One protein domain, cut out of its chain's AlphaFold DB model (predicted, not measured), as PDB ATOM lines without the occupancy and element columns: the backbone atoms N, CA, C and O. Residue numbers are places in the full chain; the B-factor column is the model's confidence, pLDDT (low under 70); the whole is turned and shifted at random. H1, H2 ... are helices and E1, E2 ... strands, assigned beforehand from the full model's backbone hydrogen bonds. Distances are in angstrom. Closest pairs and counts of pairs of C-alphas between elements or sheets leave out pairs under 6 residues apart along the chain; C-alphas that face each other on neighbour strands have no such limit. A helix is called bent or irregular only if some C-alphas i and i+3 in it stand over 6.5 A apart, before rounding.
ATOM      1  N   LEU A 169      45.986 -24.672 -11.085       95.69
ATOM      2  CA  LEU A 169      45.373 -25.980 -10.814       95.69
ATOM      3  C   LEU A 169      43.971 -25.847 -10.207       95.69
ATOM      4  O   LEU A 169      43.018 -26.431 -10.713       95.69
ATOM      5  N   LYS A 170      43.816 -25.019  -9.166       95.19
ATOM      6  CA  LYS A 170      42.512 -24.781  -8.520       95.19
ATOM      7  C   LYS A 170      41.481 -24.189  -9.487       95.19
ATOM      8  O   LYS A 170      40.314 -24.568  -9.467       95.19
ATOM      9  N   GLY A 171      41.910 -23.254 -10.334       95.62
ATOM     10  CA  GLY A 171      41.053 -22.627 -11.335       95.62
ATOM     11  C   GLY A 171      40.677 -23.589 -12.460       95.62
ATOM     12  O   GLY A 171      39.541 -23.566 -12.922       95.62
ATOM     13  N   TRP A 172      41.606 -24.442 -12.890       97.00
ATOM     14  CA  TRP A 172      41.339 -25.495 -13.866       97.00
ATOM     15  C   TRP A 172      40.339 -26.519 -13.319       97.00
ATOM     16  O   TRP A 172      39.323 -26.752 -13.968       97.00
ATOM     17  N   VAL A 173      40.548 -27.017 -12.092       96.56
ATOM     18  CA  VAL A 173      39.610 -27.932 -11.414       96.56
ATOM     19  C   VAL A 173      38.196 -27.346 -11.382       96.56
ATOM     20  O   VAL A 173      37.238 -28.006 -11.768       96.56
ATOM     21  N   HIS A 174      38.064 -26.074 -10.998       94.69
ATOM     22  CA  HIS A 174      36.779 -25.370 -10.965       94.69
ATOM     23  C   HIS A 174      36.103 -25.246 -12.342       94.69
ATOM     24  O   HIS A 174      34.879 -25.267 -12.434       94.69
ATOM     25  N   ARG A 175      36.879 -25.061 -13.418       94.00
ATOM     26  CA  ARG A 175      36.338 -24.779 -14.760       94.00
ATOM     27  C   ARG A 175      36.047 -26.027 -15.592       94.00
ATOM     28  O   ARG A 175      35.122 -25.998 -16.410       94.00
ATOM     29  N   GLU A 176      36.874 -27.056 -15.440       94.38
ATOM     30  CA  GLU A 176      36.949 -28.191 -16.366       94.38
ATOM     31  C   GLU A 176      36.667 -29.547 -15.704       94.38
ATOM     32  O   GLU A 176      36.295 -30.468 -16.420       94.38
ATOM     33  N   VAL A 177      36.801 -29.668 -14.376       95.62
ATOM     34  CA  VAL A 177      36.670 -30.954 -13.662       95.62
ATOM     35  C   VAL A 177      35.387 -31.024 -12.835       95.62
ATOM     36  O   VAL A 177      34.618 -31.969 -12.963       95.62
ATOM     37  N   LEU A 178      35.141 -30.032 -11.976       94.88
ATOM     38  CA  LEU A 178      34.004 -30.078 -11.060       94.88
ATOM     39  C   LEU A 178      32.666 -29.827 -11.777       94.88
ATOM     40  O   LEU A 178      32.588 -28.969 -12.666       94.88
ATOM     41  N   PRO A 179      31.588 -30.512 -11.354       95.12
ATOM     42  CA  PRO A 179      30.249 -30.217 -11.836       95.12
ATOM     43  C   PRO A 179      29.820 -28.804 -11.427       95.12
ATOM     44  O   PRO A 179      30.215 -28.262 -10.393       95.12
ATOM     45  N   ALA A 180      28.962 -28.201 -12.247       95.94
ATOM     46  CA  ALA A 180      28.384 -26.897 -11.972       95.94
ATOM     47  C   ALA A 180      26.926 -27.035 -11.520       95.94
ATOM     48  O   ALA A 180      26.122 -27.734 -12.139       95.94
ATOM     49  N   TYR A 181      26.566 -26.303 -10.470       97.44
ATOM     50  CA  TYR A 181      25.218 -26.262  -9.922       97.44
ATOM     51  C   TYR A 181      24.633 -24.863 -10.022       97.44
ATOM     52  O   TYR A 181      25.340 -23.850 -10.026       97.44
ATOM     53  N   LEU A 182      23.307 -24.819 -10.052       97.75
ATOM     54  CA  LEU A 182      22.559 -23.601  -9.802       97.75
ATOM     55  C   LEU A 182      21.591 -23.848  -8.651       97.75
ATOM     56  O   LEU A 182      20.605 -24.580  -8.776       97.75
ATOM     57  N   PHE A 183      21.909 -23.243  -7.513       97.31
ATOM     58  CA  PHE A 183      21.114 -23.330  -6.299       97.31
ATOM     59  C   PHE A 183      20.013 -22.293  -6.321       97.31
ATOM     60  O   PHE A 183      20.293 -21.149  -6.639       97.31
ATOM     61  N   TYR A 184      18.775 -22.654  -5.994       95.38
ATOM     62  CA  TYR A 184      17.657 -21.710  -6.067       95.38
ATOM     63  C   TYR A 184      16.650 -21.901  -4.935       95.38
ATOM     64  O   TYR A 184      16.496 -23.003  -4.395       95.38
ATOM     65  N   ASN A 185      15.962 -20.813  -4.577       91.69
ATOM     66  CA  ASN A 185      14.862 -20.835  -3.616       91.69
ATOM     67  C   ASN A 185      13.556 -21.099  -4.357       91.69
ATOM     68  O   ASN A 185      13.071 -20.246  -5.098       91.69
ATOM     69  N   TYR A 186      13.002 -22.294  -4.166       89.00
ATOM     70  CA  TYR A 186      11.731 -22.658  -4.774       89.00
ATOM     71  C   TYR A 186      10.587 -21.835  -4.176       89.00
ATOM     72  O   TYR A 186      10.436 -21.786  -2.957       89.00
ATOM     73  N   HIS A 187       9.748 -21.264  -5.035       82.81
ATOM     74  CA  HIS A 187       8.423 -20.778  -4.669       82.81
ATOM     75  C   HIS A 187       7.408 -21.206  -5.734       82.81
ATOM     76  O   HIS A 187       7.766 -21.549  -6.861       82.81
ATOM     77  N   LYS A 188       6.129 -21.240  -5.359       77.25
ATOM     78  CA  LYS A 188       5.043 -21.675  -6.242       77.25
ATOM     79  C   LYS A 188       4.720 -20.550  -7.235       77.25
ATOM     80  O   LYS A 188       4.310 -19.476  -6.813       77.25
ATOM     81  N   GLY A 189       4.905 -20.790  -8.534       75.12
ATOM     82  CA  GLY A 189       4.616 -19.816  -9.595       75.12
ATOM     83  C   GLY A 189       5.535 -19.959 -10.814       75.12
ATOM     84  O   GLY A 189       6.453 -20.776 -10.811       75.12
ATOM     85  N   LYS A 190       5.279 -19.168 -11.865       74.56
ATOM     86  CA  LYS A 190       6.153 -19.054 -13.056       74.56
ATOM     87  C   LYS A 190       7.148 -17.881 -12.969       74.56
ATOM     88  O   LYS A 190       7.885 -17.650 -13.923       74.56
ATOM     89  N   GLY A 191       7.150 -17.144 -11.858       81.62
ATOM     90  CA  GLY A 191       8.002 -15.973 -11.653       81.62
ATOM     91  C   GLY A 191       9.494 -16.309 -11.498       81.62
ATOM     92  O   GLY A 191       9.855 -17.472 -11.286       81.62
ATOM     93  N   PRO A 192      10.374 -15.300 -11.613       88.62
ATOM     94  CA  PRO A 192      11.810 -15.464 -11.418       88.62
ATOM     95  C   PRO A 192      12.141 -15.832  -9.966       88.62
ATOM     96  O   PRO A 192      11.681 -15.210  -9.013       88.62
ATOM     97  N   MET A 193      12.968 -16.862  -9.791       92.69
ATOM     98  CA  MET A 193      13.487 -17.324  -8.504       92.69
ATOM     99  C   MET A 193      14.928 -16.859  -8.318       92.69
ATOM    100  O   MET A 193      15.762 -17.059  -9.201       92.69
ATOM    101  N   LYS A 194      15.258 -16.343  -7.129       93.75
ATOM    102  CA  LYS A 194      16.651 -16.068  -6.760       93.75
ATOM    103  C   LYS A 194      17.453 -17.362  -6.670       93.75
ATOM    104  O   LYS A 194      17.091 -18.297  -5.940       93.75
ATOM    105  N   GLY A 195      18.585 -17.378  -7.352       95.50
ATOM    106  CA  GLY A 195      19.537 -18.468  -7.322       95.50
ATOM    107  C   GLY A 195      20.988 -18.013  -7.323       95.50
ATOM    108  O   GLY A 195      21.292 -16.834  -7.432       95.50
ATOM    109  N   TYR A 196      21.886 -18.976  -7.169       97.38
ATOM    110  CA  TYR A 196      23.328 -18.803  -7.155       97.38
ATOM    111  C   TYR A 196      23.957 -19.843  -8.074       97.38
ATOM    112  O   TYR A 196      23.724 -21.044  -7.923       97.38
ATOM    113  N   CYS A 197      24.750 -19.390  -9.040       97.44
ATOM    114  CA  CYS A 197      25.486 -20.280  -9.928       97.44
ATOM    115  C   CYS A 197      26.865 -20.579  -9.339       97.44
ATOM    116  O   CYS A 197      27.688 -19.673  -9.222       97.44
ATOM    117  N   THR A 198      27.161 -21.848  -9.049       96.56
ATOM    118  CA  THR A 198      28.456 -22.232  -8.467       96.56
ATOM    119  C   THR A 198      29.617 -22.031  -9.437       96.56
ATOM    120  O   THR A 198      30.729 -21.766  -8.996       96.56
ATOM    121  N   PHE A 199      29.371 -22.071 -10.752       96.06
ATOM    122  CA  PHE A 199      30.411 -21.888 -11.767       96.06
ATOM    123  C   PHE A 199      30.881 -20.438 -11.883       96.06
ATOM    124  O   PHE A 199      32.067 -20.161 -11.719       96.06
ATOM    125  N   CYS A 200      29.973 -19.495 -12.168       95.81
ATOM    126  CA  CYS A 200      30.363 -18.087 -12.276       95.81
ATOM    127  C   CYS A 200      30.404 -17.370 -10.926       95.81
ATOM    128  O   CYS A 200      30.948 -16.273 -10.873       95.81
ATOM    129  N   ARG A 201      29.883 -17.981  -9.853       95.44
ATOM    130  CA  ARG A 201      29.877 -17.472  -8.470       95.44
ATOM    131  C   ARG A 201      29.080 -16.185  -8.272       95.44
ATOM    132  O   ARG A 201      29.483 -15.321  -7.505       95.44
ATOM    133  N   HIS A 202      27.976 -16.045  -8.998       96.50
ATOM    134  CA  HIS A 202      27.103 -14.874  -8.917       96.50
ATOM    135  C   HIS A 202      25.664 -15.290  -8.634       96.50
ATOM    136  O   HIS A 202      25.227 -16.379  -9.031       96.50
ATOM    137  N   GLU A 203      24.937 -14.384  -7.985       97.06
ATOM    138  CA  GLU A 203      23.485 -14.454  -7.906       97.06
ATOM    139  C   GLU A 203      22.865 -14.260  -9.293       97.06
ATOM    140  O   GLU A 203      23.381 -13.527 -10.140       97.06
ATOM    141  N   VAL A 204      21.780 -14.983  -9.538       95.94
ATOM    142  CA  VAL A 204      21.067 -15.021 -10.813       95.94
ATOM    143  C   VAL A 204      19.578 -15.228 -10.574       95.94
ATOM    144  O   VAL A 204      19.184 -15.860  -9.596       95.94
ATOM    145  N   GLU A 205      18.751 -14.766 -11.502       95.12
ATOM    146  CA  GLU A 205      17.321 -15.073 -11.516       95.12
ATOM    147  C   GLU A 205      17.024 -16.212 -12.485       95.12
ATOM    148  O   GLU A 205      17.479 -16.202 -13.627       95.12
ATOM    149  N   VAL A 206      16.271 -17.210 -12.027       92.88
ATOM    150  CA  VAL A 206      15.931 -18.392 -12.824       92.88
ATOM    151  C   VAL A 206      14.433 -18.631 -12.874       92.88
ATOM    152  O   VAL A 206      13.745 -18.589 -11.859       92.88
ATOM    153  N   THR A 207      13.928 -18.939 -14.060       90.81
ATOM    154  CA  THR A 207      12.534 -19.314 -14.313       90.81
ATOM    155  C   THR A 207      12.472 -20.779 -14.746       90.81
ATOM    156  O   THR A 207      13.416 -21.310 -15.327       90.81
ATOM    157  N   GLY A 208      11.389 -21.483 -14.402       87.69
ATOM    158  CA  GLY A 208      11.178 -22.875 -14.833       87.69
ATOM    159  C   GLY A 208      12.178 -23.918 -14.299       87.69
ATOM    160  O   GLY A 208      12.146 -25.061 -14.750       87.69
ATOM    161  N   ALA A 209      13.047 -23.568 -13.344       91.25
ATOM    162  CA  ALA A 209      14.046 -24.484 -12.792       91.25
ATOM    163  C   ALA A 209      13.400 -25.646 -12.010       91.25
ATOM    164  O   ALA A 209      12.663 -25.433 -11.041       91.25
ATOM    165  N   LYS A 210      13.732 -26.890 -12.382       93.12
ATOM    166  CA  LYS A 210      13.315 -28.104 -11.661       93.12
ATOM    167  C   LYS A 210      14.511 -28.791 -11.010       93.12
ATOM    168  O   LYS A 210      15.586 -28.893 -11.594       93.12
ATOM    169  N   HIS A 211      14.317 -29.276  -9.788       95.00
ATOM    170  CA  HIS A 211      15.360 -29.952  -9.018       95.00
ATOM    171  C   HIS A 211      15.900 -31.185  -9.770       95.00
ATOM    172  O   HIS A 211      15.115 -31.976 -10.283       95.00
ATOM    173  N   ASN A 212      17.228 -31.337  -9.802       96.00
ATOM    174  CA  ASN A 212      17.993 -32.357 -10.535       96.00
ATOM    175  C   ASN A 212      17.881 -32.304 -12.065       96.00
ATOM    176  O   ASN A 212      18.404 -33.188 -12.740       96.00
ATOM    177  N   GLN A 213      17.270 -31.263 -12.632       96.50
ATOM    178  CA  GLN A 213      17.250 -31.075 -14.077       96.50
ATOM    179  C   GLN A 213      18.510 -30.334 -14.546       96.50
ATOM    180  O   GLN A 213      18.996 -29.419 -13.873       96.50
ATOM    181  N   LYS A 214      19.024 -30.716 -15.719       97.31
ATOM    182  CA  LYS A 214      20.035 -29.936 -16.435       97.31
ATOM    183  C   LYS A 214      19.426 -28.646 -16.987       97.31
ATOM    184  O   LYS A 214      18.264 -28.612 -17.384       97.31
ATOM    185  N   GLY A 215      20.231 -27.601 -17.048       95.94
ATOM    186  CA  GLY A 215      19.892 -26.356 -17.718       95.94
ATOM    187  C   GLY A 215      21.130 -25.507 -17.925       95.94
ATOM    188  O   GLY A 215      22.250 -25.996 -17.824       95.94
ATOM    189  N   SER A 216      20.933 -24.225 -18.203       97.12
ATOM    190  CA  SER A 216      22.030 -23.280 -18.404       97.12
ATOM    191  C   SER A 216      21.920 -22.119 -17.432       97.12
ATOM    192  O   SER A 216      20.828 -21.619 -17.162       97.12
ATOM    193  N   CYS A 217      23.058 -21.665 -16.910       96.75
ATOM    194  CA  CYS A 217      23.097 -20.440 -16.125       96.75
ATOM    195  C   CYS A 217      22.657 -19.253 -17.005       96.75
ATOM    196  O   CYS A 217      23.249 -19.042 -18.064       96.75
ATOM    197  N   PRO A 218      21.695 -18.418 -16.582       96.12
ATOM    198  CA  PRO A 218      21.226 -17.290 -17.389       96.12
ATOM    199  C   PRO A 218      22.318 -16.235 -17.618       96.12
ATOM    200  O   PRO A 218      22.300 -15.569 -18.652       96.12
ATOM    201  N   ARG A 219      23.295 -16.134 -16.704       96.62
ATOM    202  CA  ARG A 219      24.418 -15.190 -16.770       96.62
ATOM    203  C   ARG A 219      25.587 -15.707 -17.607       96.62
ATOM    204  O   ARG A 219      25.914 -15.117 -18.624       96.62
ATOM    205  N   CYS A 220      26.231 -16.797 -17.186       96.56
ATOM    206  CA  CYS A 220      27.450 -17.291 -17.844       96.56
ATOM    207  C   CYS A 220      27.202 -18.359 -18.914       96.56
ATOM    208  O   CYS A 220      28.163 -18.854 -19.495       96.56
ATOM    209  N   LYS A 221      25.943 -18.764 -19.126       96.38
ATOM    210  CA  LYS A 221      25.509 -19.774 -20.110       96.38
ATOM    211  C   LYS A 221      26.098 -21.179 -19.937       96.38
ATOM    212  O   LYS A 221      25.760 -22.071 -20.705       96.38
ATOM    213  N   LYS A 222      26.919 -21.417 -18.909       96.06
ATOM    214  CA  LYS A 222      27.443 -22.748 -18.577       96.06
ATOM    215  C   LYS A 222      26.292 -23.714 -18.276       96.06
ATOM    216  O   LYS A 222      25.354 -23.332 -17.571       96.06
ATOM    217  N   GLU A 223      26.406 -24.951 -18.764       96.88
ATOM    218  CA  GLU A 223      25.534 -26.059 -18.356       96.88
ATOM    219  C   GLU A 223      25.648 -26.273 -16.838       96.88
ATOM    220  O   GLU A 223      26.746 -26.356 -16.287       96.88
ATOM    221  N   VAL A 224      24.507 -26.337 -16.161       97.25
ATOM    222  CA  VAL A 224      24.388 -26.491 -14.709       97.25
ATOM    223  C   VAL A 224      23.323 -27.523 -14.370       97.25
ATOM    224  O   VAL A 224      22.350 -27.702 -15.103       97.25
ATOM    225  N   MET A 225      23.456 -28.151 -13.207       97.69
ATOM    226  CA  MET A 225      22.376 -28.918 -12.596       97.69
ATOM    227  C   MET A 225      21.620 -28.049 -11.587       97.69
ATOM    228  O   MET A 225      22.197 -27.527 -10.628       97.69
ATOM    229  N   PHE A 226      20.312 -27.898 -11.781       97.19
ATOM    230  CA  PHE A 226      19.458 -27.141 -10.873       97.19
ATOM    231  C   PHE A 226      19.234 -27.895  -9.562       97.19
ATOM    232  O   PHE A 226      18.846 -29.064  -9.537       97.19
ATOM    233  N   LYS A 227      19.424 -27.207  -8.438       96.88
ATOM    234  CA  LYS A 227      19.323 -27.789  -7.097       96.88
ATOM    235  C   LYS A 227      18.541 -26.845  -6.180       96.88
ATOM    236  O   LYS A 227      19.072 -25.860  -5.681       96.88
ATOM    237  N   SER A 228      17.265 -27.150  -5.933       95.19
ATOM    238  CA  SER A 228      16.466 -26.418  -4.933       95.19
ATOM    239  C   SER A 228      17.127 -26.482  -3.548       95.19
ATOM    240  O   SER A 228      17.441 -27.580  -3.079       95.19
ATOM    241  N   ARG A 229      17.307 -25.334  -2.875       94.94
ATOM    242  CA  ARG A 229      17.953 -25.258  -1.548       94.94
ATOM    243  C   ARG A 229      17.219 -26.083  -0.484       94.94
ATOM    244  O   ARG A 229      17.871 -26.682   0.362       94.94
ATOM    245  N   GLY A 230      15.892 -26.196  -0.588       92.31
ATOM    246  CA  GLY A 230      15.077 -27.016   0.316       92.31
ATOM    247  C   GLY A 230      15.166 -28.529   0.074       92.31
ATOM    248  O   GLY A 230      14.797 -29.297   0.952       92.31
ATOM    249  N   ARG A 231      15.656 -28.976  -1.096       92.94
ATOM    250  CA  ARG A 231      15.717 -30.408  -1.474       92.94
ATOM    251  C   ARG A 231      17.132 -30.958  -1.671       92.94
ATOM    252  O   ARG A 231      17.300 -32.166  -1.710       92.94
ATOM    253  N   ARG A 232      18.152 -30.103  -1.827       91.12
ATOM    254  CA  ARG A 232      19.510 -30.506  -2.251       91.12
ATOM    255  C   ARG A 232      20.271 -31.430  -1.300       91.12
ATOM    256  O   ARG A 232      21.202 -32.074  -1.762       91.12
ATOM    257  N   GLY A 233      19.899 -31.490  -0.020       91.81
ATOM    258  CA  GLY A 233      20.658 -32.247   0.979       91.81
ATOM    259  C   GLY A 233      22.130 -31.816   1.044       91.81
ATOM    260  O   GLY A 233      22.453 -30.650   0.804       91.81
ATOM    261  N   TYR A 234      23.001 -32.766   1.383       94.44
ATOM    262  CA  TYR A 234      24.450 -32.636   1.236       94.44
ATOM    263  C   TYR A 234      24.857 -33.079  -0.169       94.44
ATOM    264  O   TYR A 234      24.368 -34.096  -0.660       94.44
ATOM    265  N   ILE A 235      25.749 -32.325  -0.809       95.88
ATOM    266  CA  ILE A 235      26.335 -32.704  -2.099       95.88
ATOM    267  C   ILE A 235      27.817 -32.971  -1.858       95.88
ATOM    268  O   ILE A 235      28.505 -32.112  -1.304       95.88
ATOM    269  N   HIS A 236      28.273 -34.156  -2.257       95.19
ATOM    270  CA  HIS A 236      29.658 -34.596  -2.150       95.19
ATOM    271  C   HIS A 236      30.161 -34.974  -3.535       95.19
ATOM    272  O   HIS A 236      29.826 -36.042  -4.045       95.19
ATOM    273  N   ASP A 237      30.981 -34.108  -4.115       95.81
ATOM    274  CA  ASP A 237      31.655 -34.388  -5.372       95.81
ATOM    275  C   ASP A 237      33.100 -34.779  -5.093       95.81
ATOM    276  O   ASP A 237      33.801 -34.162  -4.280       95.81
ATOM    277  N   LYS A 238      33.545 -35.819  -5.790       95.81
ATOM    278  CA  LYS A 238      34.923 -36.293  -5.785       95.81
ATOM    279  C   LYS A 238      35.408 -36.391  -7.225       95.81
ATOM    280  O   LYS A 238      34.630 -36.748  -8.104       95.81
ATOM    281  N   ALA A 239      36.670 -36.063  -7.453       96.75
ATOM    282  CA  ALA A 239      37.315 -36.241  -8.747       96.75
ATOM    283  C   ALA A 239      38.804 -36.530  -8.560       96.75
ATOM    284  O   ALA A 239      39.433 -36.061  -7.602       96.75
ATOM    285  N   THR A 240      39.372 -37.273  -9.500       97.81
ATOM    286  CA  THR A 240      40.814 -37.493  -9.580       97.81
ATOM    287  C   THR A 240      41.367 -36.682 -10.744       97.81
ATOM    288  O   THR A 240      40.748 -36.593 -11.800       97.81
ATOM    289  N   ALA A 241      42.540 -36.080 -10.569       97.88
ATOM    290  CA  ALA A 241      43.255 -35.406 -11.644       97.88
ATOM    291  C   ALA A 241      44.701 -35.893 -11.752       97.88
ATOM    292  O   ALA A 241      45.307 -36.310 -10.766       97.88
ATOM    293  N   GLN A 242      45.256 -35.804 -12.955       98.25
ATOM    294  CA  GLN A 242      46.622 -36.190 -13.283       98.25
ATOM    295  C   GLN A 242      47.382 -35.016 -13.879       98.25
ATOM    296  O   GLN A 242      46.874 -34.312 -14.751       98.25
ATOM    297  N   ILE A 243      48.615 -34.817 -13.422       98.44
ATOM    298  CA  ILE A 243      49.515 -33.780 -13.935       98.44
ATOM    299  C   ILE A 243      50.831 -34.441 -14.310       98.44
ATOM    300  O   ILE A 243      51.433 -35.118 -13.475       98.44
ATOM    301  N   LEU A 244      51.275 -34.223 -15.545       98.44
ATOM    302  CA  LEU A 244      52.557 -34.720 -16.034       98.44
ATOM    303  C   LEU A 244      53.601 -33.617 -15.925       98.44
ATOM    304  O   LEU A 244      53.326 -32.465 -16.258       98.44
ATOM    305  N   GLN A 245      54.790 -33.956 -15.443       97.88
ATOM    306  CA  GLN A 245      55.929 -33.046 -15.357       97.88
ATOM    307  C   GLN A 245      57.195 -33.806 -15.746       97.88
ATOM    308  O   GLN A 245      57.417 -34.915 -15.266       97.88
ATOM    309  N   GLN A 246      58.031 -33.213 -16.592       96.56
ATOM    310  CA  GLN A 246      59.342 -33.773 -16.902       96.56
ATOM    311  C   GLN A 246      60.237 -33.694 -15.659       96.56
ATOM    312  O   GLN A 246      60.322 -32.642 -15.023       96.56
ATOM    313  N   VAL A 247      60.882 -34.805 -15.303       96.06
ATOM    314  CA  VAL A 247      61.861 -34.870 -14.195       96.06
ATOM    315  C   VAL A 247      63.236 -35.367 -14.646       96.06
ATOM    316  O   VAL A 247      64.186 -35.340 -13.866       96.06
ATOM    317  N   GLY A 248      63.349 -35.754 -15.917       93.69
ATOM    318  CA  GLY A 248      64.581 -36.086 -16.618       93.69
ATOM    319  C   GLY A 248      64.314 -36.261 -18.122       93.69
ATOM    320  O   GLY A 248      63.152 -36.276 -18.529       93.69
ATOM    321  N   PRO A 249      65.356 -36.405 -18.960       92.25
ATOM    322  CA  PRO A 249      65.196 -36.603 -20.406       92.25
ATOM    323  C   PRO A 249      64.338 -37.827 -20.757       92.25
ATOM    324  O   PRO A 249      63.467 -37.764 -21.615       92.25
ATOM    325  N   GLU A 250      64.525 -38.919 -20.019       95.25
ATOM    326  CA  GLU A 250      63.833 -40.198 -20.218       95.25
ATOM    327  C   GLU A 250      62.757 -40.445 -19.146       95.25
ATOM    328  O   GLU A 250      62.279 -41.569 -18.998       95.25
ATOM    329  N   GLU A 251      62.387 -39.421 -18.362       96.62
ATOM    330  CA  GLU A 251      61.539 -39.577 -17.175       96.62
ATOM    331  C   GLU A 251      60.398 -38.556 -17.089       96.62
ATOM    332  O   GLU A 251      60.607 -37.337 -17.055       96.62
ATOM    333  N   ILE A 252      59.182 -39.074 -16.917       98.06
ATOM    334  CA  ILE A 252      57.974 -38.290 -16.656       98.06
ATOM    335  C   ILE A 252      57.447 -38.622 -15.263       98.06
ATOM    336  O   ILE A 252      57.218 -39.777 -14.908       98.06
ATOM    337  N   LEU A 253      57.190 -37.588 -14.474       98.38
ATOM    338  CA  LEU A 253      56.424 -37.680 -13.243       98.38
ATOM    339  C   LEU A 253      54.938 -37.490 -13.544       98.38
ATOM    340  O   LEU A 253      54.534 -36.444 -14.045       98.38
ATOM    341  N   ILE A 254      54.120 -38.451 -13.132       98.56
ATOM    342  CA  ILE A 254      52.659 -38.363 -13.097       98.56
ATOM    343  C   ILE A 254      52.238 -38.132 -11.646       98.56
ATOM    344  O   ILE A 254      52.535 -38.941 -10.764       98.56
ATOM    345  N   ARG A 255      51.543 -37.030 -11.375       98.38
ATOM    346  CA  ARG A 255      51.033 -36.682 -10.040       98.38
ATOM    347  C   ARG A 255      49.537 -36.916  -9.992       98.38
ATOM    348  O   ARG A 255      48.809 -36.327 -10.785       98.38
ATOM    349  N   ILE A 256      49.094 -37.738  -9.047       98.31
ATOM    350  CA  ILE A 256      47.685 -38.045  -8.810       98.31
ATOM    351  C   ILE A 256      47.157 -37.101  -7.733       98.31
ATOM    352  O   ILE A 256      47.564 -37.154  -6.565       98.31
ATOM    353  N   ILE A 257      46.244 -36.230  -8.138       98.06
ATOM    354  CA  ILE A 257      45.607 -35.218  -7.303       98.06
ATOM    355  C   ILE A 257      44.192 -35.674  -6.969       98.06
ATOM    356  O   ILE A 257      43.430 -36.063  -7.851       98.06
ATOM    357  N   LYS A 258      43.834 -35.602  -5.690       97.62
ATOM    358  CA  LYS A 258      42.497 -35.903  -5.185       97.62
ATOM    359  C   LYS A 258      41.765 -34.613  -4.873       97.62
ATOM    360  O   LYS A 258      42.320 -33.707  -4.243       97.62
ATOM    361  N   ILE A 259      40.527 -34.541  -5.345       97.75
ATOM    362  CA  ILE A 259      39.653 -33.382  -5.227       97.75
ATOM    363  C   ILE A 259      38.399 -33.830  -4.484       97.75
ATOM    364  O   ILE A 259      37.713 -34.745  -4.928       97.75
ATOM    365  N   TYR A 260      38.098 -33.154  -3.380       96.38
ATOM    366  CA  TYR A 260      36.804 -33.204  -2.712       96.38
ATOM    367  C   TYR A 260      36.168 -31.822  -2.762       96.38
ATOM    368  O   TYR A 260      36.822 -30.827  -2.447       96.38
ATOM    369  N   CYS A 261      34.891 -31.772  -3.117       96.06
ATOM    370  CA  CYS A 261      34.069 -30.573  -3.095       96.06
ATOM    371  C   CYS A 261      32.768 -30.914  -2.364       96.06
ATOM    372  O   CYS A 261      31.986 -31.739  -2.832       96.06
ATOM    373  N   THR A 262      32.563 -30.339  -1.177       95.88
ATOM    374  CA  THR A 262      31.395 -30.638  -0.341       95.88
ATOM    375  C   THR A 262      30.560 -29.395  -0.087       95.88
ATOM    376  O   THR A 262      31.049 -28.388   0.422       95.88
ATOM    377  N   TYR A 263      29.264 -29.489  -0.377       95.31
ATOM    378  CA  TYR A 263      28.282 -28.453  -0.072       95.31
ATOM    379  C   TYR A 263      27.471 -28.845   1.170       95.31
ATOM    380  O   TYR A 263      26.521 -29.632   1.093       95.31
ATOM    381  N   HIS A 264      27.799 -28.255   2.324       92.31
ATOM    382  CA  HIS A 264      27.089 -28.467   3.596       92.31
ATOM    383  C   HIS A 264      25.793 -27.651   3.686       92.31
ATOM    384  O   HIS A 264      25.657 -26.768   4.527       92.31
ATOM    385  N   LYS A 265      24.848 -27.897   2.767       89.38
ATOM    386  CA  LYS A 265      23.635 -27.073   2.569       89.38
ATOM    387  C   LYS A 265      23.930 -25.582   2.326       89.38
ATOM    388  O   LYS A 265      23.025 -24.756   2.440       89.38
ATOM    389  N   GLN A 266      25.153 -25.248   1.924       90.81
ATOM    390  CA  GLN A 266      25.608 -23.902   1.578       90.81
ATOM    391  C   GLN A 266      25.795 -23.767   0.063       90.81
ATOM    392  O   GLN A 266      25.808 -24.759  -0.665       90.81
ATOM    393  N   ASP A 267      25.903 -22.530  -0.414       91.56
ATOM    394  CA  ASP A 267      26.110 -22.242  -1.839       91.56
ATOM    395  C   ASP A 267      27.592 -22.271  -2.238       91.56
ATOM    396  O   ASP A 267      27.925 -22.534  -3.395       91.56
ATOM    397  N   ILE A 268      28.470 -22.045  -1.261       92.38
ATOM    398  CA  ILE A 268      29.922 -22.110  -1.391       92.38
ATOM    399  C   ILE A 268      30.376 -23.456  -0.806       92.38
ATOM    400  O   ILE A 268      29.961 -23.788   0.306       92.38
ATOM    401  N   PRO A 269      31.177 -24.251  -1.535       94.12
ATOM    402  CA  PRO A 269      31.645 -25.537  -1.039       94.12
ATOM    403  C   PRO A 269      32.903 -25.407  -0.177       94.12
ATOM    404  O   PRO A 269      33.732 -24.524  -0.408       94.12
ATOM    405  N   ASP A 270      33.109 -26.373   0.718       94.94
ATOM    406  CA  ASP A 270      34.448 -26.700   1.208       94.94
ATOM    407  C   ASP A 270      35.177 -27.529   0.141       94.94
ATOM    408  O   ASP A 270      34.648 -28.524  -0.364       94.94
ATOM    409  N   THR A 271      36.372 -27.088  -0.251       94.94
ATOM    410  CA  THR A 271      37.142 -27.688  -1.346       94.94
ATOM    411  C   THR A 271      38.519 -28.103  -0.860       94.94
ATOM    412  O   THR A 271      39.365 -27.262  -0.546       94.94
ATOM    413  N   ARG A 272      38.792 -29.408  -0.902       96.38
ATOM    414  CA  ARG A 272      40.091 -29.982  -0.559       96.38
ATOM    415  C   ARG A 272      40.741 -30.561  -1.808       96.38
ATOM    416  O   ARG A 272      40.220 -31.494  -2.409       96.38
ATOM    417  N   ILE A 273      41.898 -30.019  -2.176       96.69
ATOM    418  CA  ILE A 273      42.714 -30.489  -3.300       96.69
ATOM    419  C   ILE A 273      44.082 -30.854  -2.741       96.69
ATOM    420  O   ILE A 273      44.758 -29.994  -2.176       96.69
ATOM    421  N   TYR A 274      44.480 -32.116  -2.868       95.88
ATOM    422  CA  TYR A 274      45.762 -32.594  -2.360       95.88
ATOM    423  C   TYR A 274      46.377 -33.637  -3.285       95.88
ATOM    424  O   TYR A 274      45.685 -34.378  -3.974       95.88
ATOM    425  N   GLU A 275      47.702 -33.689  -3.299       96.69
ATOM    426  CA  GLU A 275      48.435 -34.739  -3.993       96.69
ATOM    427  C   GLU A 275      48.450 -36.002  -3.132       96.69
ATOM    428  O   GLU A 275      48.846 -35.952  -1.968       96.69
ATOM    429  N   ASN A 276      48.021 -37.128  -3.699       95.56
ATOM    430  CA  ASN A 276      47.954 -38.397  -2.976       95.56
ATOM    431  C   ASN A 276      49.026 -39.395  -3.423       95.56
ATOM    432  O   ASN A 276      49.481 -40.218  -2.630       95.56
ATOM    433  N   MET A 277      49.437 -39.333  -4.690       97.31
ATOM    434  CA  MET A 277      50.361 -40.300  -5.268       97.31
ATOM    435  C   MET A 277      51.210 -39.671  -6.377       97.31
ATOM    436  O   MET A 277      50.783 -38.740  -7.055       97.31
ATOM    437  N   ARG A 278      52.417 -40.200  -6.557       97.88
ATOM    438  CA  ARG A 278      53.369 -39.899  -7.626       97.88
ATOM    439  C   ARG A 278      53.734 -41.194  -8.330       97.88
ATOM    440  O   ARG A 278      53.983 -42.196  -7.669       97.88
ATOM    441  N   ILE A 279      53.806 -41.182  -9.648       98.31
ATOM    442  CA  ILE A 279      54.301 -42.307 -10.439       98.31
ATOM    443  C   ILE A 279      55.360 -41.745 -11.363       98.31
ATOM    444  O   ILE A 279      55.049 -40.919 -12.216       98.31
ATOM    445  N   ILE A 280      56.610 -42.154 -11.173       98.12
ATOM    446  CA  ILE A 280      57.676 -41.769 -12.093       98.12
ATOM    447  C   ILE A 280      57.802 -42.876 -13.123       98.12
ATOM    448  O   ILE A 280      58.124 -44.011 -12.771       98.12
ATOM    449  N   VAL A 281      57.490 -42.556 -14.373       97.94
ATOM    450  CA  VAL A 281      57.652 -43.465 -15.502       97.94
ATOM    451  C   VAL A 281      58.941 -43.127 -16.228       97.94
ATOM    452  O   VAL A 281      59.294 -41.953 -16.353       97.94
ATOM    453  N   SER A 282      59.653 -44.150 -16.681       96.69
ATOM    454  CA  SER A 282      60.898 -43.962 -17.418       96.69
ATOM    455  C   SER A 282      61.091 -45.027 -18.489       96.69
ATOM    456  O   SER A 282      60.487 -46.102 -18.416       96.69
ATOM    457  N   ARG A 283      61.921 -44.712 -19.480       95.56
ATOM    458  CA  ARG A 283      62.456 -45.680 -20.437       95.56
ATOM    459  C   ARG A 283      63.870 -46.046 -19.994       95.56
ATOM    460  O   ARG A 283      64.695 -45.158 -19.798       95.56
ATOM    461  N   ASP A 284      64.124 -47.331 -19.772       91.75
ATOM    462  CA  ASP A 284      65.462 -47.799 -19.408       91.75
ATOM    463  C   ASP A 284      66.407 -47.862 -20.623       91.75
ATOM    464  O   ASP A 284      66.006 -47.624 -21.765       91.75
ATOM    465  N   GLU A 285      67.677 -48.193 -20.380       88.69
ATOM    466  CA  GLU A 285      68.721 -48.281 -21.415       88.69
ATOM    467  C   GLU A 285      68.409 -49.310 -22.517       88.69
ATOM    468  O   GLU A 285      68.942 -49.219 -23.619       88.69
ATOM    469  N   GLN A 286      67.528 -50.278 -22.244       89.25
ATOM    470  CA  GLN A 286      67.090 -51.305 -23.194       89.25
ATOM    471  C   GLN A 286      65.815 -50.886 -23.944       89.25
ATOM    472  O   GLN A 286      65.264 -51.668 -24.717       89.25
ATOM    473  N   GLY A 287      65.327 -49.663 -23.718       86.56
ATOM    474  CA  GLY A 287      64.106 -49.141 -24.322       86.56
ATOM    475  C   GLY A 287      62.822 -49.595 -23.625       86.56
ATOM    476  O   GLY A 287      61.732 -49.329 -24.132       86.56
ATOM    477  N   LYS A 288      62.906 -50.265 -22.470       92.31
ATOM    478  CA  LYS A 288      61.745 -50.831 -21.780       92.31
ATOM    479  C   LYS A 288      61.105 -49.820 -20.831       92.31
ATOM    480  O   LYS A 288      61.770 -49.074 -20.113       92.31
ATOM    481  N   PHE A 289      59.774 -49.832 -20.800       95.94
ATOM    482  CA  PHE A 289      58.979 -49.011 -19.893       95.94
ATOM    483  C   PHE A 289      59.101 -49.491 -18.440       95.94
ATOM    484  O   PHE A 289      58.865 -50.663 -18.130       95.94
ATOM    485  N   THR A 290      59.356 -48.563 -17.521       96.56
ATOM    486  CA  THR A 290      59.317 -48.795 -16.072       96.56
ATOM    487  C   THR A 290      58.423 -47.767 -15.379       96.56
ATOM    488  O   THR A 290      58.227 -46.656 -15.870       96.56
ATOM    489  N   ALA A 291      57.854 -48.137 -14.229       97.06
ATOM    490  CA  ALA A 291      57.037 -47.247 -13.407       97.06
ATOM    491  C   ALA A 291      57.362 -47.439 -11.922       97.06
ATOM    492  O   ALA A 291      57.230 -48.541 -11.391       97.06
ATOM    493  N   ALA A 292      57.748 -46.353 -11.255       97.25
ATOM    494  CA  ALA A 292      58.065 -46.299  -9.834       97.25
ATOM    495  C   ALA A 292      56.981 -45.499  -9.081       97.25
ATOM    496  O   ALA A 292      57.008 -44.261  -9.088       97.25
ATOM    497  N   PRO A 293      55.992 -46.176  -8.471       97.81
ATOM    498  CA  PRO A 293      54.938 -45.532  -7.697       97.81
ATOM    499  C   PRO A 293      55.417 -45.123  -6.296       97.81
ATOM    500  O   PRO A 293      56.159 -45.850  -5.636       97.81
ATOM    501  N   TYR A 294      54.914 -43.991  -5.815       97.62
ATOM    502  CA  TYR A 294      55.068 -43.504  -4.449       97.62
ATOM    503  C   TYR A 294      53.751 -42.901  -3.969       97.62
ATOM    504  O   TYR A 294      53.153 -42.091  -4.672       97.62
ATOM    505  N   HIS A 295      53.310 -43.221  -2.760       96.81
ATOM    506  CA  HIS A 295      52.096 -42.654  -2.178       96.81
ATOM    507  C   HIS A 295      52.398 -41.777  -0.965       96.81
ATOM    508  O   HIS A 295      53.420 -41.936  -0.292       96.81
ATOM    509  N   SER A 296      51.488 -40.845  -0.694       94.75
ATOM    510  CA  SER A 296      51.539 -39.989   0.482       94.75
ATOM    511  C   SER A 296      50.951 -40.722   1.690       94.75
ATOM    512  O   SER A 296      49.774 -41.073   1.714       94.75
ATOM    513  N   SER A 297      51.769 -40.953   2.709       92.12
ATOM    514  CA  SER A 297      51.388 -41.505   4.006       92.12
ATOM    515  C   SER A 297      52.436 -41.092   5.035       92.12
ATOM    516  O   SER A 297      53.630 -41.283   4.816       92.12
ATOM    517  N   TYR A 298      51.991 -40.546   6.165       87.62
ATOM    518  CA  TYR A 298      52.880 -40.084   7.225       87.62
ATOM    519  C   TYR A 298      52.577 -40.809   8.532       87.62
ATOM    520  O   TYR A 298      51.460 -40.748   9.043       87.62
ATOM    521  N   GLU A 299      53.584 -41.478   9.081       88.06
ATOM    522  CA  GLU A 299      53.554 -42.057  10.420       88.06
ATOM    523  C   GLU A 299      54.489 -41.293  11.360       88.06
ATOM    524  O   GLU A 299      55.449 -40.636  10.949       88.06
ATOM    525  N   ARG A 300      54.246 -41.411  12.669       88.44
ATOM    526  CA  ARG A 300      55.136 -40.824  13.674       88.44
ATOM    527  C   ARG A 300      56.571 -41.338  13.469       88.44
ATOM    528  O   ARG A 300      56.828 -42.544  13.423       88.44
ATOM    529  N   GLY A 301      57.511 -40.398  13.385       89.88
ATOM    530  CA  GLY A 301      58.933 -40.670  13.180       89.88
ATOM    531  C   GLY A 301      59.354 -40.812  11.715       89.88
ATOM    532  O   GLY A 301      60.527 -41.091  11.478       89.88
ATOM    533  N   ASP A 302      58.453 -40.646  10.747       94.31
ATOM    534  CA  ASP A 302      58.832 -40.520   9.338       94.31
ATOM    535  C   ASP A 302      59.522 -39.173   9.077       94.31
ATOM    536  O   ASP A 302      59.162 -38.151   9.654       94.31
ATOM    537  N   ILE A 303      60.520 -39.163   8.191       96.38
ATOM    538  CA  ILE A 303      61.230 -37.937   7.768       96.38
ATOM    539  C   ILE A 303      60.781 -37.437   6.385       96.38
ATOM    540  O   ILE A 303      61.358 -36.509   5.830       96.38
ATOM    541  N   THR A 304      59.771 -38.077   5.801       95.88
ATOM    542  CA  THR A 304      59.129 -37.702   4.535       95.88
ATOM    543  C   THR A 304      57.718 -38.290   4.507       95.88
ATOM    544  O   THR A 304      57.534 -39.397   5.012       95.88
ATOM    545  N   PRO A 305      56.725 -37.608   3.910       95.12
ATOM    546  CA  PRO A 305      55.388 -38.172   3.732       95.12
ATOM    547  C   PRO A 305      55.316 -39.195   2.590       95.12
ATOM    548  O   PRO A 305      54.263 -39.771   2.365       95.12
ATOM    549  N   TRP A 306      56.391 -39.406   1.824       96.56
ATOM    550  CA  TRP A 306      56.379 -40.289   0.657       96.56
ATOM    551  C   TRP A 306      56.851 -41.701   1.000       96.56
ATOM    552  O   TRP A 306      57.952 -41.889   1.526       96.56
ATOM    553  N   LYS A 307      56.054 -42.699   0.621       95.69
ATOM    554  CA  LYS A 307      56.386 -44.126   0.709       95.69
ATOM    555  C   LYS A 307      56.387 -44.747  -0.679       95.69
ATOM    556  O   LYS A 307      55.584 -44.378  -1.525       95.69
ATOM    557  N   GLU A 308      57.307 -45.672  -0.915       95.81
ATOM    558  CA  GLU A 308      57.374 -46.446  -2.158       95.81
ATOM    559  C   GLU A 308      56.182 -47.411  -2.260       95.81
ATOM    560  O   GLU A 308      55.756 -47.986  -1.256       95.81
ATOM    561  N   GLY A 309      55.650 -47.584  -3.470       95.44
ATOM    562  CA  GLY A 309      54.491 -48.428  -3.753       95.44
ATOM    563  C   GLY A 309      53.191 -47.650  -3.972       95.44
ATOM    564  O   GLY A 309      53.084 -46.457  -3.673       95.44
ATOM    565  N   TYR A 310      52.186 -48.357  -4.489       94.25
ATOM    566  CA  TYR A 310      50.807 -47.867  -4.571       94.25
ATOM    567  C   TYR A 310      50.179 -47.728  -3.181       94.25
ATOM    568  O   TYR A 310      50.644 -48.329  -2.210       94.25
ATOM    569  N   VAL A 311      49.108 -46.937  -3.093       91.38
ATOM    570  CA  VAL A 311      48.308 -46.797  -1.870       91.38
ATOM    571  C   VAL A 311      47.775 -48.179  -1.453       91.38
ATOM    572  O   VAL A 311      47.156 -48.850  -2.283       91.38
ATOM    573  N   PRO A 312      47.971 -48.618  -0.196       88.12
ATOM    574  CA  PRO A 312      47.408 -49.876   0.285       88.12
ATOM    575  C   PRO A 312      45.874 -49.891   0.201       88.12
ATOM    576  O   PRO A 312      45.208 -48.959   0.652       88.12
ATOM    577  N   VAL A 313      45.307 -50.971  -0.342       85.38
ATOM    578  CA  VAL A 313      43.854 -51.177  -0.439       85.38
ATOM    579  C   VAL A 313      43.422 -52.173   0.634       85.38
ATOM    580  O   VAL A 313      43.845 -53.325   0.619       85.38
ATOM    581  N   MET A 314      42.598 -51.717   1.581       68.94
ATOM    582  CA  MET A 314      42.190 -52.506   2.752       68.94
ATOM    583  C   MET A 314      41.120 -53.562   2.434       68.94
ATOM    584  O   MET A 314      41.149 -54.649   3.002       68.94
ATOM    585  N   TYR A 315      40.205 -53.260   1.507       75.62
ATOM    586  CA  TYR A 315      39.116 -54.148   1.101       75.62
ATOM    587  C   TYR A 315      39.239 -54.469  -0.382       75.62
ATOM    588  O   TYR A 315      39.075 -53.596  -1.236       75.62
ATOM    589  N   GLN A 316      39.540 -55.729  -0.689       66.12
ATOM    590  CA  GLN A 316      39.478 -56.218  -2.062       66.12
ATOM    591  C   GLN A 316      38.023 -56.099  -2.555       66.12
ATOM    592  O   GLN A 316      37.094 -56.341  -1.788       66.12
ATOM    593  N   TYR A 317      37.832 -55.698  -3.817       70.50
ATOM    594  CA  TYR A 317      36.526 -55.540  -4.489       70.50
ATOM    595  C   TYR A 317      35.662 -54.325  -4.100       70.50
ATOM    596  O   TYR A 317      34.533 -54.223  -4.574       70.50
ATOM    597  N   GLN A 318      36.171 -53.377  -3.305       76.25
ATOM    598  CA  GLN A 318      35.498 -52.089  -3.075       76.25
ATOM    599  C   GLN A 318      36.218 -50.939  -3.781       76.25
ATOM    600  O   GLN A 318      37.446 -50.934  -3.903       76.25
ATOM    601  N   GLU A 319      35.448 -49.942  -4.224       76.50
ATOM    602  CA  GLU A 319      36.004 -48.712  -4.784       76.50
ATOM    603  C   GLU A 319      36.838 -47.991  -3.714       76.50
ATOM    604  O   GLU A 319      36.341 -47.635  -2.645       76.50
ATOM    605  N   ASN A 320      38.118 -47.756  -4.001       87.00
ATOM    606  CA  ASN A 320      39.004 -47.011  -3.118       87.00
ATOM    607  C   ASN A 320      39.460 -45.736  -3.820       87.00
ATOM    608  O   ASN A 320      40.477 -45.721  -4.514       87.00
ATOM    609  N   PHE A 321      38.711 -44.654  -3.599       90.44
ATOM    610  CA  PHE A 321      38.980 -43.358  -4.223       90.44
ATOM    611  C   PHE A 321      40.420 -42.881  -4.008       90.44
ATOM    612  O   PHE A 321      41.001 -42.287  -4.904       90.44
ATOM    613  N   ASN A 322      41.045 -43.150  -2.856       88.25
ATOM    614  CA  ASN A 322      42.433 -42.738  -2.636       88.25
ATOM    615  C   ASN A 322      43.426 -43.573  -3.460       88.25
ATOM    616  O   ASN A 322      44.434 -43.033  -3.911       88.25
ATOM    617  N   ALA A 323      43.152 -44.857  -3.690       89.19
ATOM    618  CA  ALA A 323      44.023 -45.733  -4.474       89.19
ATOM    619  C   ALA A 323      43.816 -45.634  -5.997       89.19
ATOM    620  O   ALA A 323      44.669 -46.092  -6.752       89.19
ATOM    621  N   GLU A 324      42.716 -45.035  -6.453       89.25
ATOM    622  CA  GLU A 324      42.432 -44.832  -7.875       89.25
ATOM    623  C   GLU A 324      43.469 -43.916  -8.555       89.25
ATOM    624  O   GLU A 324      43.799 -42.841  -8.049       89.25
ATOM    625  N   THR A 325      43.968 -44.315  -9.726       93.12
ATOM    626  CA  THR A 325      44.896 -43.523 -10.558       93.12
ATOM    627  C   THR A 325      44.225 -42.902 -11.782       93.12
ATOM    628  O   THR A 325      44.745 -41.927 -12.322       93.12
ATOM    629  N   CYS A 326      43.074 -43.440 -12.198       94.50
ATOM    630  CA  CYS A 326      42.260 -42.893 -13.278       94.50
ATOM    631  C   CYS A 326      41.776 -41.491 -12.897       94.50
ATOM    632  O   CYS A 326      41.330 -41.285 -11.773       94.50
ATOM    633  N   GLY A 327      41.899 -40.519 -13.796       96.88
ATOM    634  CA  GLY A 327      41.459 -39.155 -13.515       96.88
ATOM    635  C   GLY A 327      41.565 -38.221 -14.708       96.88
ATOM    636  O   GLY A 327      42.148 -38.567 -15.736       96.88
ATOM    637  N   HIS A 328      41.029 -37.013 -14.562       98.19
ATOM    638  CA  HIS A 328      41.102 -35.967 -15.574       98.19
ATOM    639  C   HIS A 328      42.540 -35.486 -15.783       98.19
ATOM    640  O   HIS A 328      43.274 -35.226 -14.829       98.19
ATOM    641  N   LEU A 329      42.942 -35.314 -17.036       98.06
ATOM    642  CA  LEU A 329      44.294 -34.906 -17.384       98.06
ATOM    643  C   LEU A 329      44.422 -33.380 -17.425       98.06
ATOM    644  O   LEU A 329      43.739 -32.697 -18.192       98.06
ATOM    645  N   TYR A 330      45.349 -32.833 -16.642       98.12
ATOM    646  CA  TYR A 330      45.736 -31.431 -16.747       98.12
ATOM    647  C   TYR A 330      46.517 -31.222 -18.054       98.12
ATOM    648  O   TYR A 330      47.726 -31.418 -18.128       98.12
ATOM    649  N   HIS A 331      45.799 -30.864 -19.119       96.62
ATOM    650  CA  HIS A 331      46.329 -30.875 -20.489       96.62
ATOM    651  C   HIS A 331      47.202 -29.667 -20.856       96.62
ATOM    652  O   HIS A 331      47.961 -29.716 -21.824       96.62
ATOM    653  N   ARG A 332      47.117 -28.577 -20.087       96.06
ATOM    654  CA  ARG A 332      47.680 -27.263 -20.450       96.06
ATOM    655  C   ARG A 332      49.209 -27.212 -20.453       96.06
ATOM    656  O   ARG A 332      49.764 -26.353 -21.122       96.06
ATOM    657  N   ASN A 333      49.881 -28.091 -19.708       95.88
ATOM    658  CA  ASN A 333      51.346 -28.159 -19.662       95.88
ATOM    659  C   ASN A 333      51.929 -29.358 -20.425       95.88
ATOM    660  O   ASN A 333      53.139 -29.551 -20.366       95.88
ATOM    661  N   LEU A 334      51.106 -30.175 -21.095       96.31
ATOM    662  CA  LEU A 334      51.567 -31.437 -21.683       96.31
ATOM    663  C   LEU A 334      52.646 -31.241 -22.741       96.31
ATOM    664  O   LEU A 334      53.607 -31.994 -22.757       96.31
ATOM    665  N   GLU A 335      52.515 -30.219 -23.581       95.19
ATOM    666  CA  GLU A 335      53.505 -29.918 -24.617       95.19
ATOM    667  C   GLU A 335      54.893 -29.686 -24.005       95.19
ATOM    668  O   GLU A 335      55.858 -30.331 -24.398       95.19
ATOM    669  N   GLN A 336      54.972 -28.867 -22.952       95.19
ATOM    670  CA  GLN A 336      56.212 -28.648 -22.209       95.19
ATOM    671  C   GLN A 336      56.657 -29.898 -21.438       95.19
ATOM    672  O   GLN A 336      57.845 -30.187 -21.378       95.19
ATOM    673  N   ALA A 337      55.724 -30.625 -20.819       96.38
ATOM    674  CA  ALA A 337      56.042 -31.793 -20.003       96.38
ATOM    675  C   ALA A 337      56.580 -32.969 -20.829       96.38
ATOM    676  O   ALA A 337      57.323 -33.777 -20.288       96.38
ATOM    677  N   LEU A 338      56.193 -33.075 -22.102       97.25
ATOM    678  CA  LEU A 338      56.588 -34.162 -22.999       97.25
ATOM    679  C   LEU A 338      57.738 -33.771 -23.941       97.25
ATOM    680  O   LEU A 338      58.356 -34.659 -24.528       97.25
ATOM    681  N   ALA A 339      58.042 -32.479 -24.090       96.50
ATOM    682  CA  ALA A 339      59.112 -31.994 -24.958       96.50
ATOM    683  C   ALA A 339      60.480 -32.608 -24.604       96.50
ATOM    684  O   ALA A 339      60.890 -32.663 -23.445       96.50
ATOM    685  N   GLY A 340      61.196 -33.079 -25.624       95.12
ATOM    686  CA  GLY A 340      62.501 -33.726 -25.495       95.12
ATOM    687  C   GLY A 340      62.469 -35.111 -24.848       95.12
ATOM    688  O   GLY A 340      63.531 -35.683 -24.625       95.12
ATOM    689  N   THR A 341      61.286 -35.653 -24.541       96.25
ATOM    690  CA  THR A 341      61.137 -36.998 -23.966       96.25
ATOM    691  C   THR A 341      60.766 -38.026 -25.031       96.25
ATOM    692  O   THR A 341      60.248 -37.655 -26.090       96.25
ATOM    693  N   PRO A 342      60.912 -39.332 -24.743       96.31
ATOM    694  CA  PRO A 342      60.428 -40.391 -25.625       96.31
ATOM    695  C   PRO A 342      58.949 -40.270 -25.986       96.31
ATOM    696  O   PRO A 342      58.547 -40.792 -27.013       96.31
ATOM    697  N   TRP A 343      58.144 -39.583 -25.169       97.50
ATOM    698  CA  TRP A 343      56.700 -39.431 -25.343       97.50
ATOM    699  C   TRP A 343      56.293 -38.123 -26.032       97.50
ATOM    700  O   TRP A 343      55.101 -37.820 -26.080       97.50
ATOM    701  N   GLN A 344      57.235 -37.346 -26.577       96.88
ATOM    702  CA  GLN A 344      56.956 -36.040 -27.193       96.88
ATOM    703  C   GLN A 344      55.824 -36.083 -28.232       96.88
ATOM    704  O   GLN A 344      55.016 -35.159 -28.300       96.88
ATOM    705  N   TYR A 345      55.734 -37.163 -29.011       96.81
ATOM    706  CA  TYR A 345      54.754 -37.297 -30.090       96.81
ATOM    707  C   TYR A 345      53.582 -38.220 -29.751       96.81
ATOM    708  O   TYR A 345      52.781 -38.526 -30.629       96.81
ATOM    709  N   CYS A 346      53.407 -38.607 -28.481       96.62
ATOM    710  CA  CYS A 346      52.426 -39.628 -28.105       96.62
ATOM    711  C   CYS A 346      50.954 -39.232 -28.292       96.62
ATOM    712  O   CYS A 346      50.103 -40.094 -28.153       96.62
ATOM    713  N   GLN A 347      50.637 -37.973 -28.623       97.94
ATOM    714  CA  GLN A 347      49.271 -37.463 -28.859       97.94
ATOM    715  C   GLN A 347      48.315 -37.578 -27.655       97.94
ATOM    716  O   GLN A 347      47.090 -37.569 -27.806       97.94
ATOM    717  N   LEU A 348      48.852 -37.667 -26.434       98.00
ATOM    718  CA  LEU A 348      48.046 -37.812 -25.219       98.00
ATOM    719  C   LEU A 348      47.056 -36.646 -25.028       98.00
ATOM    720  O   LEU A 348      45.931 -36.854 -24.567       98.00
ATOM    721  N   LYS A 349      47.456 -35.421 -25.396       97.62
ATOM    722  CA  LYS A 349      46.606 -34.226 -25.308       97.62
ATOM    723  C   LYS A 349      45.395 -34.356 -26.229       97.62
ATOM    724  O   LYS A 349      44.266 -34.179 -25.780       97.62
ATOM    725  N   GLU A 350      45.623 -34.684 -27.493       97.75
ATOM    726  CA  GLU A 350      44.600 -34.847 -28.525       97.75
ATOM    727  C   GLU A 350      43.657 -36.004 -28.186       97.75
ATOM    728  O   GLU A 350      42.442 -35.865 -28.319       97.75
ATOM    729  N   PHE A 351      44.210 -37.114 -27.690       97.69
ATOM    730  CA  PHE A 351      43.437 -38.260 -27.222       97.69
ATOM    731  C   PHE A 351      42.499 -37.868 -26.075       97.69
ATOM    732  O   PHE A 351      41.292 -38.076 -26.180       97.69
ATOM    733  N   TYR A 352      43.014 -37.222 -25.025       97.75
ATOM    734  CA  TYR A 352      42.191 -36.770 -23.901       97.75
ATOM    735  C   TYR A 352      41.139 -35.734 -24.320       97.75
ATOM    736  O   TYR A 352      39.994 -35.800 -23.885       97.75
ATOM    737  N   LEU A 353      41.490 -34.765 -25.171       96.81
ATOM    738  CA  LEU A 353      40.566 -33.696 -25.572       96.81
ATOM    739  C   LEU A 353      39.418 -34.171 -26.474       96.81
ATOM    740  O   LEU A 353      38.456 -33.412 -26.638       96.81
TER     741      LEU A 353
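What this domain is: This is residues 169 to 353 of the 670 residues of the protein "PcfJ-like protein" of Anaerocolumna xylanovorans DSM 12503 (UniProt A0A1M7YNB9). Two lobes stand end to end: a small curled sheet of short strands, E1 to E5, and a long, strongly twisted slab of strands, E6 to E10. H1 packs across the slab over E7, H2 runs along its edge strand E6 with H3 next to H2, and residues 314 to 319 stick out. The 185 printed residues hold three named helices and ten named strands, in the order H1, E1 to E10, H2, H3, class mixed. The small sheet, E3-E2-E1-E5-E4, is mixed; the slab, E6-E7-E8-E9-E10, is antiparallel. The whole is loose, with a radius of gyration of the C-alphas of 20.9 A and spans of 71 by 42 by 30 A.

How they stand to each other: Start at H1, residues 169 to 177, and pass on to E1, residues 181 to 184, E2, 193 to 197, and E3, 202 to 206: a meander, each strand the antiparallel neighbour of the one before. Look for N 183 and O 196 at 2.9 A, and N 195 and O 204 at 2.8 A. E4, residues 214 to 216, and E5, 223 to 228, form a hairpin, with N 215 and O 224 at 2.9 A. E5 is parallel to E1, with N 227 and O 182 at 2.9 A. The second meander is E6, residues 235 to 248, E7, 251 to 263, E8, 270 to 283, E9, 289 to 296, and E10, 306 to 308. Its pairs include N 241 and O 257 at 2.9 A, N 254 and O 279 at 2.8 A, N 280 and O 292 at 3.0 A, and N 295 and O 307 at 2.8 A. The strands of one sheet are apart from those of the other. H1 is on this second sheet at a height of 9.1 A, across E7 at 73 degrees on the local plane; its closest C-alphas to E6 are Val 177 and Ala 239, 7.2 A. H2, residues 331 to 338, is over E6 at a height of 6.9 A; the C-alphas of Gln 245 and Ala 337 are closest, 4.8 A. H3, residues 348 to 353, only just touches H2, with 3 pairs of C-alphas within 8 A, the closest His 331 and Lys 349 at 5.9 A; they are a helical hairpin at a shallow tilt of 10 degrees, opposite ways. In H1 and H3 every O i to N i+4 pair is within hydrogen-bond range; H2 has 2 of 4, and 3 of 5 O i to N i+3 pairs.

Where its parts are: Find C-alpha 169 at (45.373, -25.980, -10.814), where H1 begins. From C-alpha 235 at (26.335, -32.704, -2.099), E6 runs 41.0 A; E7 spans 39.0 A, E8 40.2 A and E9 23.5 A. H2 is irregular: C-alphas 332 and 335 are 7.6 A apart. H3 ends at C-alpha 353, (40.566, -33.696, -25.572).

The domain as a whole: The two C-alphas farthest apart are those of Gly 189 and Gln 286, 71.3 A. The printed part has no cut. The link E10 to H2, residues 309 to 330, is long; its residues 328 to 329 pair in parallel with 241 to 242 of E6. Mean pLDDT of the printed part is 93.9; residues 314 and 316 are under 70.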